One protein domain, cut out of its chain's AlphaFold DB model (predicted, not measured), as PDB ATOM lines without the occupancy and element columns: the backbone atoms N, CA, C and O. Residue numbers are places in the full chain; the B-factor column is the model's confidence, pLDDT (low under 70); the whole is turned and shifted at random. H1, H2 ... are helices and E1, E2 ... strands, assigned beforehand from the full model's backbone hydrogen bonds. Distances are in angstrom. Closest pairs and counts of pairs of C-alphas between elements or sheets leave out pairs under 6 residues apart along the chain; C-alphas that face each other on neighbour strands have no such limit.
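AT A GLANCE: This is residues 3 to 99 of the 191 residues of an uncharacterized protein of groundwater metagenome (UniProt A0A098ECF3). Two long helices, H4 and H5, meet end to end at a corner and make a wide V; inside it H3 runs back alongside H4 with a gap between them, H1 packs closely along H5, and the short H2 sits near the bend of the V. A small hairpin, E1 and E2, lies at the end of H1 that is away from the corner. The printed part has 97 residues, with two named strands and then five named helices, in the order E1, E2, H1, H2, H3, H4, H5; the two strands form one antiparallel sheet, and the class is mostly helix. The whole is loose, with a radius of gyration of the C-alphas of 17.6 A, and its spans are 55 by 37 by 18 A, only just flat.

HOW THE PARTS SIT: Look first at the hairpin of E1, residues 7 to 10, and E2, residues 13 to 16, antiparallel at 141 degrees between their directions; N 8 and O 15 are 2.8 A apart and N 15 and O 8 are 2.9 A apart, both within hydrogen-bond range. From there go to H1, residues 18 to 30: its closest C-alpha to E1 is that of Gly 20, 6.5 A from that of Val 7. H1 touches H5, residues 79 to 99, at a shallow tilt of 16 degrees, opposite ways; the closest C-alphas are those of Phe 19 and Gly 89, 4.7 A apart. With residues 27 to 28 alone, H1 only just touches H2, residues 32 to 35, with 3 pairs of C-alphas within 8 A, and only at the corner; the closest are those of Leu 27 and Ile 35, 7.2 A apart. H3, residues 37 to 51, and H4, residues 57 to 77, are close but not clearly touching, at a shallow tilt of 20 degrees, opposite ways; the closest C-alphas are those of Ile 50 and Ser 57, 6.3 A apart. H2 and H4 are also close but not clearly touching, with the C-alphas of Asp 33 and Ile 71 closest at 6.7 A. H4 and H5 meet only through their link, while H3 and H5 are apart. In H1, H3, H4 and H5 every O i to N i+4 pair is within hydrogen-bond range; H2 is too short for such a pair.

IN THESE COORDINATES: Find C-alpha 7 at (157.940, 149.336, 75.249), where E1 begins its 9.7 A to C-alpha 10; E2 then covers 10.0 A. H1 measures 18.1 A, H2 5.6 A and H3 21.2 A. Find C-alpha 57 at (176.679, 132.666, 97.962); from there H4 runs 30.1 A to C-alpha 77. H5 runs 30.2 A and ends at C-alpha 99, at (146.751, 149.498, 61.079).

THE WHOLE: The two C-alphas farthest apart are those of Leu 53 and Asn 99, at 55.4 A. The printed part has no cut, and the six links between its named elements are tight. Look at the B-factor column: the mean pLDDT of the printed part is 90.2, and residues 95 to 99 are under 70.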
ATOM      1  N   LYS A   3     164.182 146.120  72.899       86.00
ATOM      2  CA  LYS A   3     164.489 145.051  71.917       86.00
ATOM      3  C   LYS A   3     163.463 143.907  71.906       86.00
ATOM      4  O   LYS A   3     163.315 143.241  70.891       86.00
ATOM      5  N   ARG A   4     162.779 143.682  73.032       86.69
ATOM      6  CA  ARG A   4     161.745 142.647  73.196       86.69
ATOM      7  C   ARG A   4     160.335 143.156  72.857       86.69
ATOM      8  O   ARG A   4     159.381 142.408  73.002       86.69
ATOM      9  N   ASN A   5     160.206 144.406  72.404       86.25
ATOM     10  CA  ASN A   5     158.943 145.053  72.042       86.25
ATOM     11  C   ASN A   5     157.909 145.141  73.184       86.25
ATOM     12  O   ASN A   5     156.712 145.133  72.915       86.25
ATOM     13  N   TYR A   6     158.341 145.233  74.447       90.38
ATOM     14  CA  TYR A   6     157.435 145.531  75.574       90.38
ATOM     15  C   TYR A   6     157.132 147.030  75.701       90.38
ATOM     16  O   TYR A   6     156.079 147.422  76.189       90.38
ATOM     17  N   VAL A   7     158.059 147.874  75.242       93.25
ATOM     18  CA  VAL A   7     157.940 149.336  75.249       93.25
ATOM     19  C   VAL A   7     158.491 149.903  73.943       93.25
ATOM     20  O   VAL A   7     159.420 149.335  73.359       93.25
ATOM     21  N   LYS A   8     157.939 151.034  73.507       89.06
ATOM     22  CA  LYS A   8     158.369 151.804  72.336       89.06
ATOM     23  C   LYS A   8     158.584 153.267  72.707       89.06
ATOM     24  O   LYS A   8     158.116 153.732  73.742       89.06
ATOM     25  N   THR A   9     159.306 153.994  71.862       88.75
ATOM     26  CA  THR A   9     159.442 155.447  72.004       88.75
ATOM     27  C   THR A   9     158.456 156.134  71.073       88.75
ATOM     28  O   THR A   9     158.492 155.904  69.864       88.75
ATOM     29  N   LYS A  10     157.610 156.998  71.628       82.75
ATOM     30  CA  LYS A  10     156.693 157.863  70.883       82.75
ATOM     31  C   LYS A  10     156.848 159.281  71.415       82.75
ATOM     32  O   LYS A  10     156.826 159.485  72.621       82.75
ATOM     33  N   ASP A  11     157.114 160.235  70.527       83.75
ATOM     34  CA  ASP A  11     157.309 161.650  70.885       83.75
ATOM     35  C   ASP A  11     158.343 161.878  72.009       83.75
ATOM     36  O   ASP A  11     158.168 162.718  72.886       83.75
ATOM     37  N   LYS A  12     159.449 161.117  71.972       86.31
ATOM     38  CA  LYS A  12     160.524 161.080  72.991       86.31
ATOM     39  C   LYS A  12     160.113 160.534  74.370       86.31
ATOM     40  O   LYS A  12     160.976 160.441  75.238       86.31
ATOM     41  N   ALA A  13     158.866 160.114  74.562       89.62
ATOM     42  CA  ALA A  13     158.403 159.423  75.761       89.62
ATOM     43  C   ALA A  13     158.433 157.896  75.582       89.62
ATOM     44  O   ALA A  13     158.382 157.383  74.459       89.62
ATOM     45  N   ILE A  14     158.527 157.168  76.697       92.62
ATOM     46  CA  ILE A  14     158.379 155.708  76.727       92.62
ATOM     47  C   ILE A  14     156.886 155.387  76.806       92.62
ATOM     48  O   ILE A  14     156.194 155.869  77.696       92.62
ATOM     49  N   GLU A  15     156.404 154.559  75.887       91.75
ATOM     50  CA  GLU A  15     155.025 154.072  75.844       91.75
ATOM     51  C   GLU A  15     155.037 152.540  75.874       91.75
ATOM     52  O   GLU A  15     155.852 151.897  75.200       91.75
ATOM     53  N   VAL A  16     154.145 151.939  76.661       91.69
ATOM     54  CA  VAL A  16     154.012 150.478  76.740       91.69
ATOM     55  C   VAL A  16     153.305 149.968  75.486       91.69
ATOM     56  O   VAL A  16     152.351 150.576  75.001       91.69
ATOM     57  N   THR A  17     153.780 148.858  74.925       89.38
ATOM     58  CA  THR A  17     153.103 148.235  73.784       89.38
ATOM     59  C   THR A  17     151.890 147.423  74.257       89.38
ATOM     60  O   THR A  17     151.900 146.901  75.372       89.38
ATOM     61  N   PRO A  18     150.861 147.236  73.415       87.44
ATOM     62  CA  PRO A  18     149.792 146.264  73.652       87.44
ATOM     63  C   PRO A  18     150.295 144.881  74.079       87.44
ATOM     64  O   PRO A  18     149.710 144.253  74.959       87.44
ATOM     65  N   PHE A  19     151.400 144.414  73.488       90.12
ATOM     66  CA  PHE A  19     152.034 143.169  73.916       90.12
ATOM     67  C   PHE A  19     152.640 143.268  75.323       90.12
ATOM     68  O   PHE A  19     152.476 142.344  76.110       90.12
ATOM     69  N   GLY A  20     153.310 144.375  75.657       91.75
ATOM     70  CA  GLY A  20     153.846 144.625  76.997       91.75
ATOM     71  C   GLY A  20     152.760 144.627  78.074       91.75
ATOM     72  O   GLY A  20     152.928 143.955  79.086       91.75
ATOM     73  N   ILE A  21     151.631 145.295  77.815       92.06
ATOM     74  CA  ILE A  21     150.454 145.282  78.702       92.06
ATOM     75  C   ILE A  21     149.957 143.846  78.883       92.06
ATOM     76  O   ILE A  21     149.848 143.367  80.004       92.06
ATOM     77  N   ALA A  22     149.760 143.115  77.782       92.19
ATOM     78  CA  ALA A  22     149.286 141.737  77.849       92.19
ATOM     79  C   ALA A  22     150.219 140.819  78.656       92.19
ATOM     80  O   ALA A  22     149.733 139.914  79.327       92.19
ATOM     81  N   VAL A  23     151.540 141.025  78.602       92.69
ATOM     82  CA  VAL A  23     152.503 140.261  79.411       92.69
ATOM     83  C   VAL A  23     152.296 140.530  80.898       92.69
ATOM     84  O   VAL A  23     152.185 139.571  81.657       92.69
ATOM     85  N   VAL A  24     152.222 141.802  81.300       93.12
ATOM     86  CA  VAL A  24     152.042 142.184  82.708       93.12
ATOM     87  C   VAL A  24     150.702 141.675  83.232       93.12
ATOM     88  O   VAL A  24     150.703 140.894  84.177       93.12
ATOM     89  N   ASP A  25     149.595 141.974  82.550       93.38
ATOM     90  CA  ASP A  25     148.248 141.542  82.954       93.38
ATOM     91  C   ASP A  25     148.146 140.012  83.087       93.38
ATOM     92  O   ASP A  25     147.474 139.476  83.970       93.38
ATOM     93  N   THR A  26     148.810 139.276  82.186       93.62
ATOM     94  CA  THR A  26     148.811 137.808  82.216       93.62
ATOM     95  C   THR A  26     149.590 137.282  83.418       93.62
ATOM     96  O   THR A  26     149.126 136.355  84.081       93.62
ATOM     97  N   LEU A  27     150.763 137.855  83.702       92.81
ATOM     98  CA  LEU A  27     151.582 137.445  84.841       92.81
ATOM     99  C   LEU A  27     150.931 137.845  86.167       92.81
ATOM    100  O   LEU A  27     150.855 137.002  87.049       92.81
ATOM    101  N   GLU A  28     150.358 139.044  86.287       93.19
ATOM    102  CA  GLU A  28     149.585 139.463  87.469       93.19
ATOM    103  C   GLU A  28     148.452 138.491  87.785       93.19
ATOM    104  O   GLU A  28     148.235 138.123  88.937       93.19
ATOM    105  N   LYS A  29     147.746 138.030  86.750       92.31
ATOM    106  CA  LYS A  29     146.589 137.155  86.915       92.31
ATOM    107  C   LYS A  29     146.946 135.708  87.251       92.31
ATOM    108  O   LYS A  29     146.212 135.069  88.002       92.31
ATOM    109  N   HIS A  30     148.000 135.168  86.644       90.62
ATOM    110  CA  HIS A  30     148.294 133.731  86.694       90.62
ATOM    111  C   HIS A  30     149.544 133.383  87.515       90.62
ATOM    112  O   HIS A  30     149.691 132.242  87.945       90.62
ATOM    113  N   CYS A  31     150.461 134.329  87.729       90.44
ATOM    114  CA  CYS A  31     151.711 134.102  88.450       90.44
ATOM    115  C   CYS A  31     152.283 135.413  89.027       90.44
ATOM    116  O   CYS A  31     153.348 135.878  88.613       90.44
ATOM    117  N   SER A  32     151.565 136.012  89.984       91.44
ATOM    118  CA  SER A  32     151.941 137.288  90.614       91.44
ATOM    119  C   SER A  32     153.304 137.238  91.305       91.44
ATOM    120  O   SER A  32     154.009 138.238  91.343       91.44
ATOM    121  N   ASP A  33     153.703 136.064  91.797       89.94
ATOM    122  CA  ASP A  33     154.974 135.871  92.500       89.94
ATOM    123  C   ASP A  33     156.194 136.220  91.625       89.94
ATOM    124  O   ASP A  33     157.208 136.672  92.142       89.94
ATOM    125  N   ILE A  34     156.111 136.048  90.295       88.50
ATOM    126  CA  ILE A  34     157.221 136.354  89.365       88.50
ATOM    127  C   ILE A  34     157.502 137.857  89.281       88.50
ATOM    128  O   ILE A  34     158.626 138.263  88.990       88.50
ATOM    129  N   ILE A  35     156.475 138.678  89.477       91.25
ATOM    130  CA  ILE A  35     156.534 140.134  89.319       91.25
ATOM    131  C   ILE A  35     156.444 140.860  90.663       91.25
ATOM    132  O   ILE A  35     156.313 142.082  90.689       91.25
ATOM    133  N   ASP A  36     156.493 140.117  91.768       93.44
ATOM    134  CA  ASP A  36     156.419 140.681  93.104       93.44
ATOM    135  C   ASP A  36     157.660 141.535  93.405       93.44
ATOM    136  O   ASP A  36     158.819 141.114  93.284       93.44
ATOM    137  N   GLU A  37     157.403 142.770  93.824       94.00
ATOM    138  CA  GLU A  37     158.450 143.719  94.184       94.00
ATOM    139  C   GLU A  37     159.176 143.277  95.460       94.00
ATOM    140  O   GLU A  37     160.378 143.507  95.588       94.00
ATOM    141  N   ASN A  38     158.486 142.609  96.395       94.19
ATOM    142  CA  ASN A  38     159.109 142.164  97.643       94.19
ATOM    143  C   ASN A  38     160.116 141.044  97.398       94.19
ATOM    144  O   ASN A  38     161.215 141.093  97.943       94.19
ATOM    145  N   LEU A  39     159.780 140.081  96.538       92.75
ATOM    146  CA  LEU A  39     160.715 139.055  96.095       92.75
ATOM    147  C   LEU A  39     161.944 139.668  95.407       92.75
ATOM    148  O   LEU A  39     163.072 139.264  95.683       92.75
ATOM    149  N   THR A  40     161.731 140.671  94.551       93.88
ATOM    150  CA  THR A  40     162.827 141.389  93.878       93.88
ATOM    151  C   THR A  40     163.726 142.094  94.896       93.88
ATOM    152  O   THR A  40     164.940 141.916  94.871       93.88
ATOM    153  N   ARG A  41     163.134 142.836  95.840       96.69
ATOM    154  CA  ARG A  41     163.850 143.523  96.923       96.69
ATOM    155  C   ARG A  41     164.656 142.551  97.783       96.69
ATOM    156  O   ARG A  41     165.819 142.822  98.049       96.69
ATOM    157  N   LYS A  42     164.075 141.404  98.143       94.31
ATOM    158  CA  LYS A  42     164.769 140.358  98.903       94.31
ATOM    159  C   LYS A  42     166.036 139.883  98.188       94.31
ATOM    160  O   LYS A  42     167.085 139.804  98.812       94.31
ATOM    161  N   PHE A  43     165.969 139.606  96.883       94.31
ATOM    162  CA  PHE A  43     167.156 139.162  96.147       94.31
ATOM    163  C   PHE A  43     168.248 140.233  96.067       94.31
ATOM    164  O   PHE A  43     169.424 139.894  96.157       94.31
ATOM    165  N   GLU A  44     167.887 141.511  95.936       95.69
ATOM    166  CA  GLU A  44     168.863 142.608  95.987       95.69
ATOM    167  C   GLU A  44     169.528 142.709  97.375       95.69
ATOM    168  O   GLU A  44     170.751 142.823  97.467       95.69
ATOM    169  N   GLU A  45     168.753 142.575  98.459       96.25
ATOM    170  CA  GLU A  45     169.274 142.532  99.834       96.25
ATOM    171  C   GLU A  45     170.200 141.326 100.062       96.25
ATOM    172  O   GLU A  45     171.259 141.456 100.680       96.25
ATOM    173  N   ASP A  46     169.850 140.154  99.529       95.69
ATOM    174  CA  ASP A  46     170.686 138.956  99.603       95.69
ATOM    175  C   ASP A  46     172.031 139.161  98.883       95.69
ATOM    176  O   ASP A  46     173.079 138.774  99.409       95.69
ATOM    177  N   MET A  47     172.036 139.824  97.718       96.31
ATOM    178  CA  MET A  47     173.271 140.177  97.004       96.31
ATOM    179  C   MET A  47     174.126 141.171  97.801       96.31
ATOM    180  O   MET A  47     175.346 141.007  97.895       96.31
ATOM    181  N   GLU A  48     173.503 142.172  98.427       96.56
ATOM    182  CA  GLU A  48     174.198 143.122  99.297       96.56
ATOM    183  C   GLU A  48     174.783 142.432 100.543       96.56
ATOM    184  O   GLU A  48     175.900 142.736 100.973       96.56
ATOM    185  N   ASN A  49     174.075 141.456 101.112       96.38
ATOM    186  CA  ASN A  49     174.560 140.664 102.238       96.38
ATOM    187  C   ASN A  49     175.779 139.809 101.860       96.38
ATOM    188  O   ASN A  49     176.691 139.680 102.680       96.38
ATOM    189  N   ILE A  50     175.838 139.270 100.635       96.06
ATOM    190  CA  ILE A  50     177.034 138.583 100.119       96.06
ATOM    191  C   ILE A  50     178.197 139.572 100.007       96.06
ATOM    192  O   ILE A  50     179.293 139.296 100.496       96.06
ATOM    193  N   GLN A  51     177.961 140.741  99.402       96.56
ATOM    194  CA  GLN A  51     178.990 141.770  99.227       96.56
ATOM    195  C   GLN A  51     179.564 142.248 100.571       96.56
ATOM    196  O   GLN A  51     180.767 142.470 100.688       96.56
ATOM    197  N   ASN A  52     178.715 142.357 101.595       96.69
ATOM    198  CA  ASN A  52     179.090 142.753 102.952       96.69
ATOM    199  C   ASN A  52     179.562 141.584 103.838       96.69
ATOM    200  O   ASN A  52     179.725 141.774 105.044       96.69
ATOM    201  N   LEU A  53     179.764 140.384 103.274       94.56
ATOM    202  CA  LEU A  53     180.211 139.172 103.981       94.56
ATOM    203  C   LEU A  53     179.302 138.747 105.153       94.56
ATOM    204  O   LEU A  53     179.746 138.073 106.081       94.56
ATOM    205  N   LYS A  54     178.019 139.129 105.120       95.19
ATOM    206  CA  LYS A  54     177.001 138.743 106.115       95.19
ATOM    207  C   LYS A  54     176.409 137.359 105.842       95.19
ATOM    208  O   LYS A  54     175.869 136.736 106.749       95.19
ATOM    209  N   THR A  55     176.494 136.890 104.600       93.00
ATOM    210  CA  THR A  55     176.056 135.557 104.171       93.00
ATOM    211  C   THR A  55     176.990 135.014 103.090       93.00
ATOM    212  O   THR A  55     177.855 135.731 102.584       93.00
ATOM    213  N   THR A  56     176.828 133.743 102.737       94.44
ATOM    214  CA  THR A  56     177.573 133.087 101.658       94.44
ATOM    215  C   THR A  56     176.711 132.954 100.406       94.44
ATOM    216  O   THR A  56     175.483 132.865 100.480       94.44
ATOM    217  N   SER A  57     177.360 132.900  99.240       94.62
ATOM    218  CA  SER A  57     176.679 132.666  97.962       94.62
ATOM    219  C   SER A  57     175.902 131.355  97.952       94.62
ATOM    220  O   SER A  57     174.811 131.307  97.400       94.62
ATOM    221  N   ASP A  58     176.442 130.308  98.576       95.44
ATOM    222  CA  ASP A  58     175.832 128.977  98.571       95.44
ATOM    223  C   ASP A  58     174.480 128.987  99.289       95.44
ATOM    224  O   ASP A  58     173.490 128.502  98.741       95.44
ATOM    225  N   ASN A  59     174.410 129.642 100.453       93.25
ATOM    226  CA  ASN A  59     173.169 129.774 101.213       93.25
ATOM    227  C   ASN A  59     172.095 130.524 100.410       93.25
ATOM    228  O   ASN A  59     170.955 130.071 100.321       93.25
ATOM    229  N   VAL A  60     172.469 131.645  99.783       94.88
ATOM    230  CA  VAL A  60     171.545 132.454  98.970       94.88
ATOM    231  C   VAL A  60     171.080 131.690  97.729       94.88
ATOM    232  O   VAL A  60     169.901 131.724  97.382       94.88
ATOM    233  N   ILE A  61     171.982 130.966  97.062       95.81
ATOM    234  CA  ILE A  61     171.647 130.163  95.882       95.81
ATOM    235  C   ILE A  61     170.652 129.057  96.244       95.81
ATOM    236  O   ILE A  61     169.710 128.821  95.485       95.81
ATOM    237  N   ASP A  62     170.837 128.374  97.370       95.56
ATOM    238  CA  ASP A  62     169.942 127.290  97.774       95.56
ATOM    239  C   ASP A  62     168.544 127.801  98.152       95.56
ATOM    240  O   ASP A  62     167.537 127.204  97.754       95.56
ATOM    241  N   GLU A  63     168.454 128.959  98.809       93.38
ATOM    242  CA  GLU A  63     167.174 129.615  99.083       93.38
ATOM    243  C   GLU A  63     166.485 130.122  97.803       93.38
ATOM    244  O   GLU A  63     165.278 129.917  97.603       93.38
ATOM    245  N   ALA A  64     167.249 130.727  96.891       94.25
ATOM    246  CA  ALA A  64     166.749 131.182  95.600       94.25
ATOM    247  C   ALA A  64     166.222 130.012  94.761       94.25
ATOM    248  O   ALA A  64     165.131 130.103  94.199       94.25
ATOM    249  N   LYS A  65     166.941 128.880  94.718       95.56
ATOM    250  CA  LYS A  65     166.484 127.661  94.031       95.56
ATOM    251  C   LYS A  65     165.142 127.191  94.567       95.56
ATOM    252  O   LYS A  65     164.249 126.924  93.770       95.56
ATOM    253  N   LYS A  66     164.988 127.102  95.891       94.88
ATOM    254  CA  LYS A  66     163.726 126.671  96.506       94.88
ATOM    255  C   LYS A  66     162.571 127.573  96.066       94.88
ATOM    256  O   LYS A  66     161.554 127.082  95.583       94.88
ATOM    257  N   THR A  67     162.783 128.884  96.139       93.00
ATOM    258  CA  THR A  67     161.792 129.888  95.733       93.00
ATOM    259  C   THR A  67     161.438 129.772  94.245       93.00
ATOM    260  O   THR A  67     160.267 129.741  93.873       93.00
ATOM    261  N   LEU A  68     162.441 129.639  93.373       92.38
ATOM    262  CA  LEU A  68     162.242 129.513  91.928       92.38
ATOM    263  C   LEU A  68     161.540 128.211  91.532       92.38
ATOM    264  O   LEU A  68     160.773 128.220  90.570       92.38
ATOM    265  N   VAL A  69     161.781 127.106  92.242       95.12
ATOM    266  CA  VAL A  69     161.093 125.828  92.002       95.12
ATOM    267  C   VAL A  69     159.604 125.965  92.308       95.12
ATOM    268  O   VAL A  69     158.780 125.615  91.465       95.12
ATOM    269  N   GLU A  70     159.251 126.559  93.449       92.62
ATOM    270  CA  GLU A  70     157.851 126.785  93.824       92.62
ATOM    271  C   GLU A  70     157.121 127.670  92.800       92.62
ATOM    272  O   GLU A  70     156.007 127.358  92.370       92.62
ATOM    273  N   ILE A  71     157.772 128.747  92.352       93.38
ATOM    274  CA  ILE A  71     157.240 129.638  91.316       93.38
ATOM    275  C   ILE A  71     157.099 128.908  89.975       93.38
ATOM    276  O   ILE A  71     156.066 129.020  89.311       93.38
ATOM    277  N   SER A  72     158.111 128.134  89.580       92.56
ATOM    278  CA  SER A  72     158.105 127.384  88.318       92.56
ATOM    279  C   SER A  72     156.975 126.358  88.277       92.56
ATOM    280  O   SER A  72     156.318 126.210  87.246       92.56
ATOM    281  N   ASP A  73     156.693 125.693  89.396       94.12
ATOM    282  CA  ASP A  73     155.590 124.741  89.503       94.12
ATOM    283  C   ASP A  73     154.224 125.422  89.377       94.12
ATOM    284  O   ASP A  73     153.329 124.893  88.710       94.12
ATOM    285  N   LYS A  74     154.048 126.608  89.976       92.19
ATOM    286  CA  LYS A  74     152.827 127.413  89.801       92.19
ATOM    287  C   LYS A  74     152.663 127.851  88.348       92.19
ATOM    288  O   LYS A  74     151.599 127.644  87.768       92.19
ATOM    289  N   PHE A  75     153.725 128.377  87.739       94.06
ATOM    290  CA  PHE A  75     153.712 128.795  86.340       94.06
ATOM    291  C   PHE A  75     153.348 127.635  85.408       94.06
ATOM    292  O   PHE A  75     152.513 127.788  84.521       94.06
ATOM    293  N   LYS A  76     153.929 126.453  85.637       94.56
ATOM    294  CA  LYS A  76     153.671 125.257  84.828       94.56
ATOM    295  C   LYS A  76     152.214 124.794  84.904       94.56
ATOM    296  O   LYS A  76     151.670 124.336  83.904       94.56
ATOM    297  N   LYS A  77     151.555 124.941  86.059       94.25
ATOM    298  CA  LYS A  77     150.116 124.641  86.203       94.25
ATOM    299  C   LYS A  77     149.241 125.577  85.362       94.25
ATOM    300  O   LYS A  77     148.228 125.138  84.825       94.25
ATOM    301  N   GLU A  78     149.663 126.828  85.194       94.56
ATOM    302  CA  GLU A  78     148.951 127.872  84.444       94.56
ATOM    303  C   GLU A  78     149.520 128.105  83.029       94.56
ATOM    304  O   GLU A  78     149.168 129.071  82.350       94.56
ATOM    305  N   GLU A  79     150.379 127.212  82.531       93.75
ATOM    306  CA  GLU A  79     151.116 127.405  81.275       93.75
ATOM    307  C   GLU A  79     150.184 127.647  80.076       93.75
ATOM    308  O   GLU A  79     150.402 128.551  79.263       93.75
ATOM    309  N   TYR A  80     149.106 126.866  79.974       93.56
ATOM    310  CA  TYR A  80     148.153 126.967  78.872       93.56
ATOM    311  C   TYR A  80     147.398 128.313  78.827       93.56
ATOM    312  O   TYR A  80     147.420 128.965  77.773       93.56
ATOM    313  N   PRO A  81     146.713 128.765  79.900       93.56
ATOM    314  CA  PRO A  81     146.031 130.057  79.882       93.56
ATOM    315  C   PRO A  81     147.003 131.227  79.689       93.56
ATOM    316  O   PRO A  81     146.682 132.132  78.913       93.56
ATOM    317  N   ILE A  82     148.204 131.161  80.279       93.62
ATOM    318  CA  ILE A  82     149.271 132.145  80.054       93.62
ATOM    319  C   ILE A  82     149.621 132.208  78.563       93.62
ATOM    320  O   ILE A  82     149.538 133.270  77.942       93.62
ATOM    321  N   GLY A  83     149.932 131.065  77.946       92.69
ATOM    322  CA  GLY A  83     150.270 130.993  76.525       92.69
ATOM    323  C   GLY A  83     149.159 131.535  75.620       92.69
ATOM    324  O   GLY A  83     149.429 132.260  74.658       92.69
ATOM    325  N   LYS A  84     147.892 131.252  75.945       92.38
ATOM    326  CA  LYS A  84     146.734 131.761  75.196       92.38
ATOM    327  C   LYS A  84     146.607 133.283  75.293       92.38
ATOM    328  O   LYS A  84     146.372 133.927  74.267       92.38
ATOM    329  N   ALA A  85     146.758 133.857  76.485       90.62
ATOM    330  CA  ALA A  85     146.675 135.301  76.698       90.62
ATOM    331  C   ALA A  85     147.819 136.045  75.986       90.62
ATOM    332  O   ALA A  85     147.576 137.000  75.242       90.62
ATOM    333  N   LEU A  86     149.046 135.527  76.090       91.50
ATOM    334  CA  LEU A  86     150.210 136.073  75.390       91.50
ATOM    335  C   LEU A  86     150.045 136.018  73.867       91.50
ATOM    336  O   LEU A  86     150.338 136.997  73.178       91.50
ATOM    337  N   LEU A  87     149.507 134.920  73.325       88.50
ATOM    338  CA  LEU A  87     149.233 134.801  71.892       88.50
ATOM    339  C   LEU A  87     148.235 135.864  71.404       88.50
ATOM    340  O   LEU A  87     148.372 136.378  70.291       88.50
ATOM    341  N   ILE A  88     147.229 136.200  72.216       86.62
ATOM    342  CA  ILE A  88     146.268 137.268  71.907       86.62
ATOM    343  C   ILE A  88     146.976 138.627  71.897       86.62
ATOM    344  O   ILE A  88     146.811 139.372  70.930       86.62
ATOM    345  N   GLY A  89     147.807 138.914  72.904       84.88
ATOM    346  CA  GLY A  89     148.619 140.134  72.970       84.88
ATOM    347  C   GLY A  89     149.577 140.291  71.783       84.88
ATOM    348  O   GLY A  89     149.714 141.371  71.214       84.88
ATOM    349  N   MET A  90     150.197 139.200  71.329       83.69
ATOM    350  CA  MET A  90     151.056 139.223  70.137       83.69
ATOM    351  C   MET A  90     150.259 139.519  68.862       83.69
ATOM    352  O   MET A  90     150.682 140.312  68.019       83.69
ATOM    353  N   LYS A  91     149.085 138.896  68.707       82.69
ATOM    354  CA  LYS A  91     148.218 139.115  67.540       82.69
ATOM    355  C   LYS A  91     147.625 140.522  67.517       82.69
ATOM    356  O   LYS A  91     147.451 141.071  66.426       82.69
ATOM    357  N   SER A  92     147.299 141.096  68.676       75.44
ATOM    358  CA  SER A  92     146.796 142.468  68.779       75.44
ATOM    359  C   SER A  92     147.886 143.480  68.424       75.44
ATOM    360  O   SER A  92     147.621 144.402  67.658       75.44
ATOM    361  N   GLU A  93     149.128 143.253  68.851       71.38
ATOM    362  CA  GLU A  93     150.291 144.049  68.448       71.38
ATOM    363  C   GLU A  93     150.515 143.998  66.930       71.38
ATOM    364  O   GLU A  93     150.617 145.029  66.262       71.38
ATOM    365  N   GLU A  94     150.514 142.796  66.347       70.12
ATOM    366  CA  GLU A  94     150.637 142.623  64.899       70.12
ATOM    367  C   GLU A  94     149.456 143.264  64.151       70.12
ATOM    368  O   GLU A  94     149.617 143.825  63.066       70.12
ATOM    369  N   TYR A  95     148.244 143.206  64.706       66.88
ATOM    370  CA  TYR A  95     147.079 143.904  64.166       66.88
ATOM    371  C   TYR A  95     147.232 145.428  64.226       66.88
ATOM    372  O   TYR A  95     146.983 146.091  63.222       66.88
ATOM    373  N   ASN A  96     147.679 145.992  65.345       68.06
ATOM    374  CA  ASN A  96     147.863 147.434  65.502       68.06
ATOM    375  C   ASN A  96     148.949 147.960  64.564       68.06
ATOM    376  O   ASN A  96     148.712 148.910  63.821       68.06
ATOM    377  N   LYS A  97     150.077 147.253  64.464       67.38
ATOM    378  CA  LYS A  97     151.134 147.562  63.492       67.38
ATOM    379  C   LYS A  97     150.627 147.501  62.048       67.38
ATOM    380  O   LYS A  97     150.953 148.356  61.229       67.38
ATOM    381  N   ARG A  98     149.754 146.533  61.733       61.16
ATOM    382  CA  ARG A  98     149.052 146.448  60.438       61.16
ATOM    383  C   ARG A  98     148.038 147.567  60.208       61.16
ATOM    384  O   ARG A  98     147.527 147.621  59.095       61.16
ATOM    385  N   ASN A  99     147.714 148.401  61.191       61.22
ATOM    386  CA  ASN A  99     146.751 149.498  61.079       61.22
ATOM    387  C   ASN A  99     147.376 150.895  61.242       61.22
ATOM    388  O   ASN A  99     146.704 151.867  60.919       61.22
TER     389      ASN A  99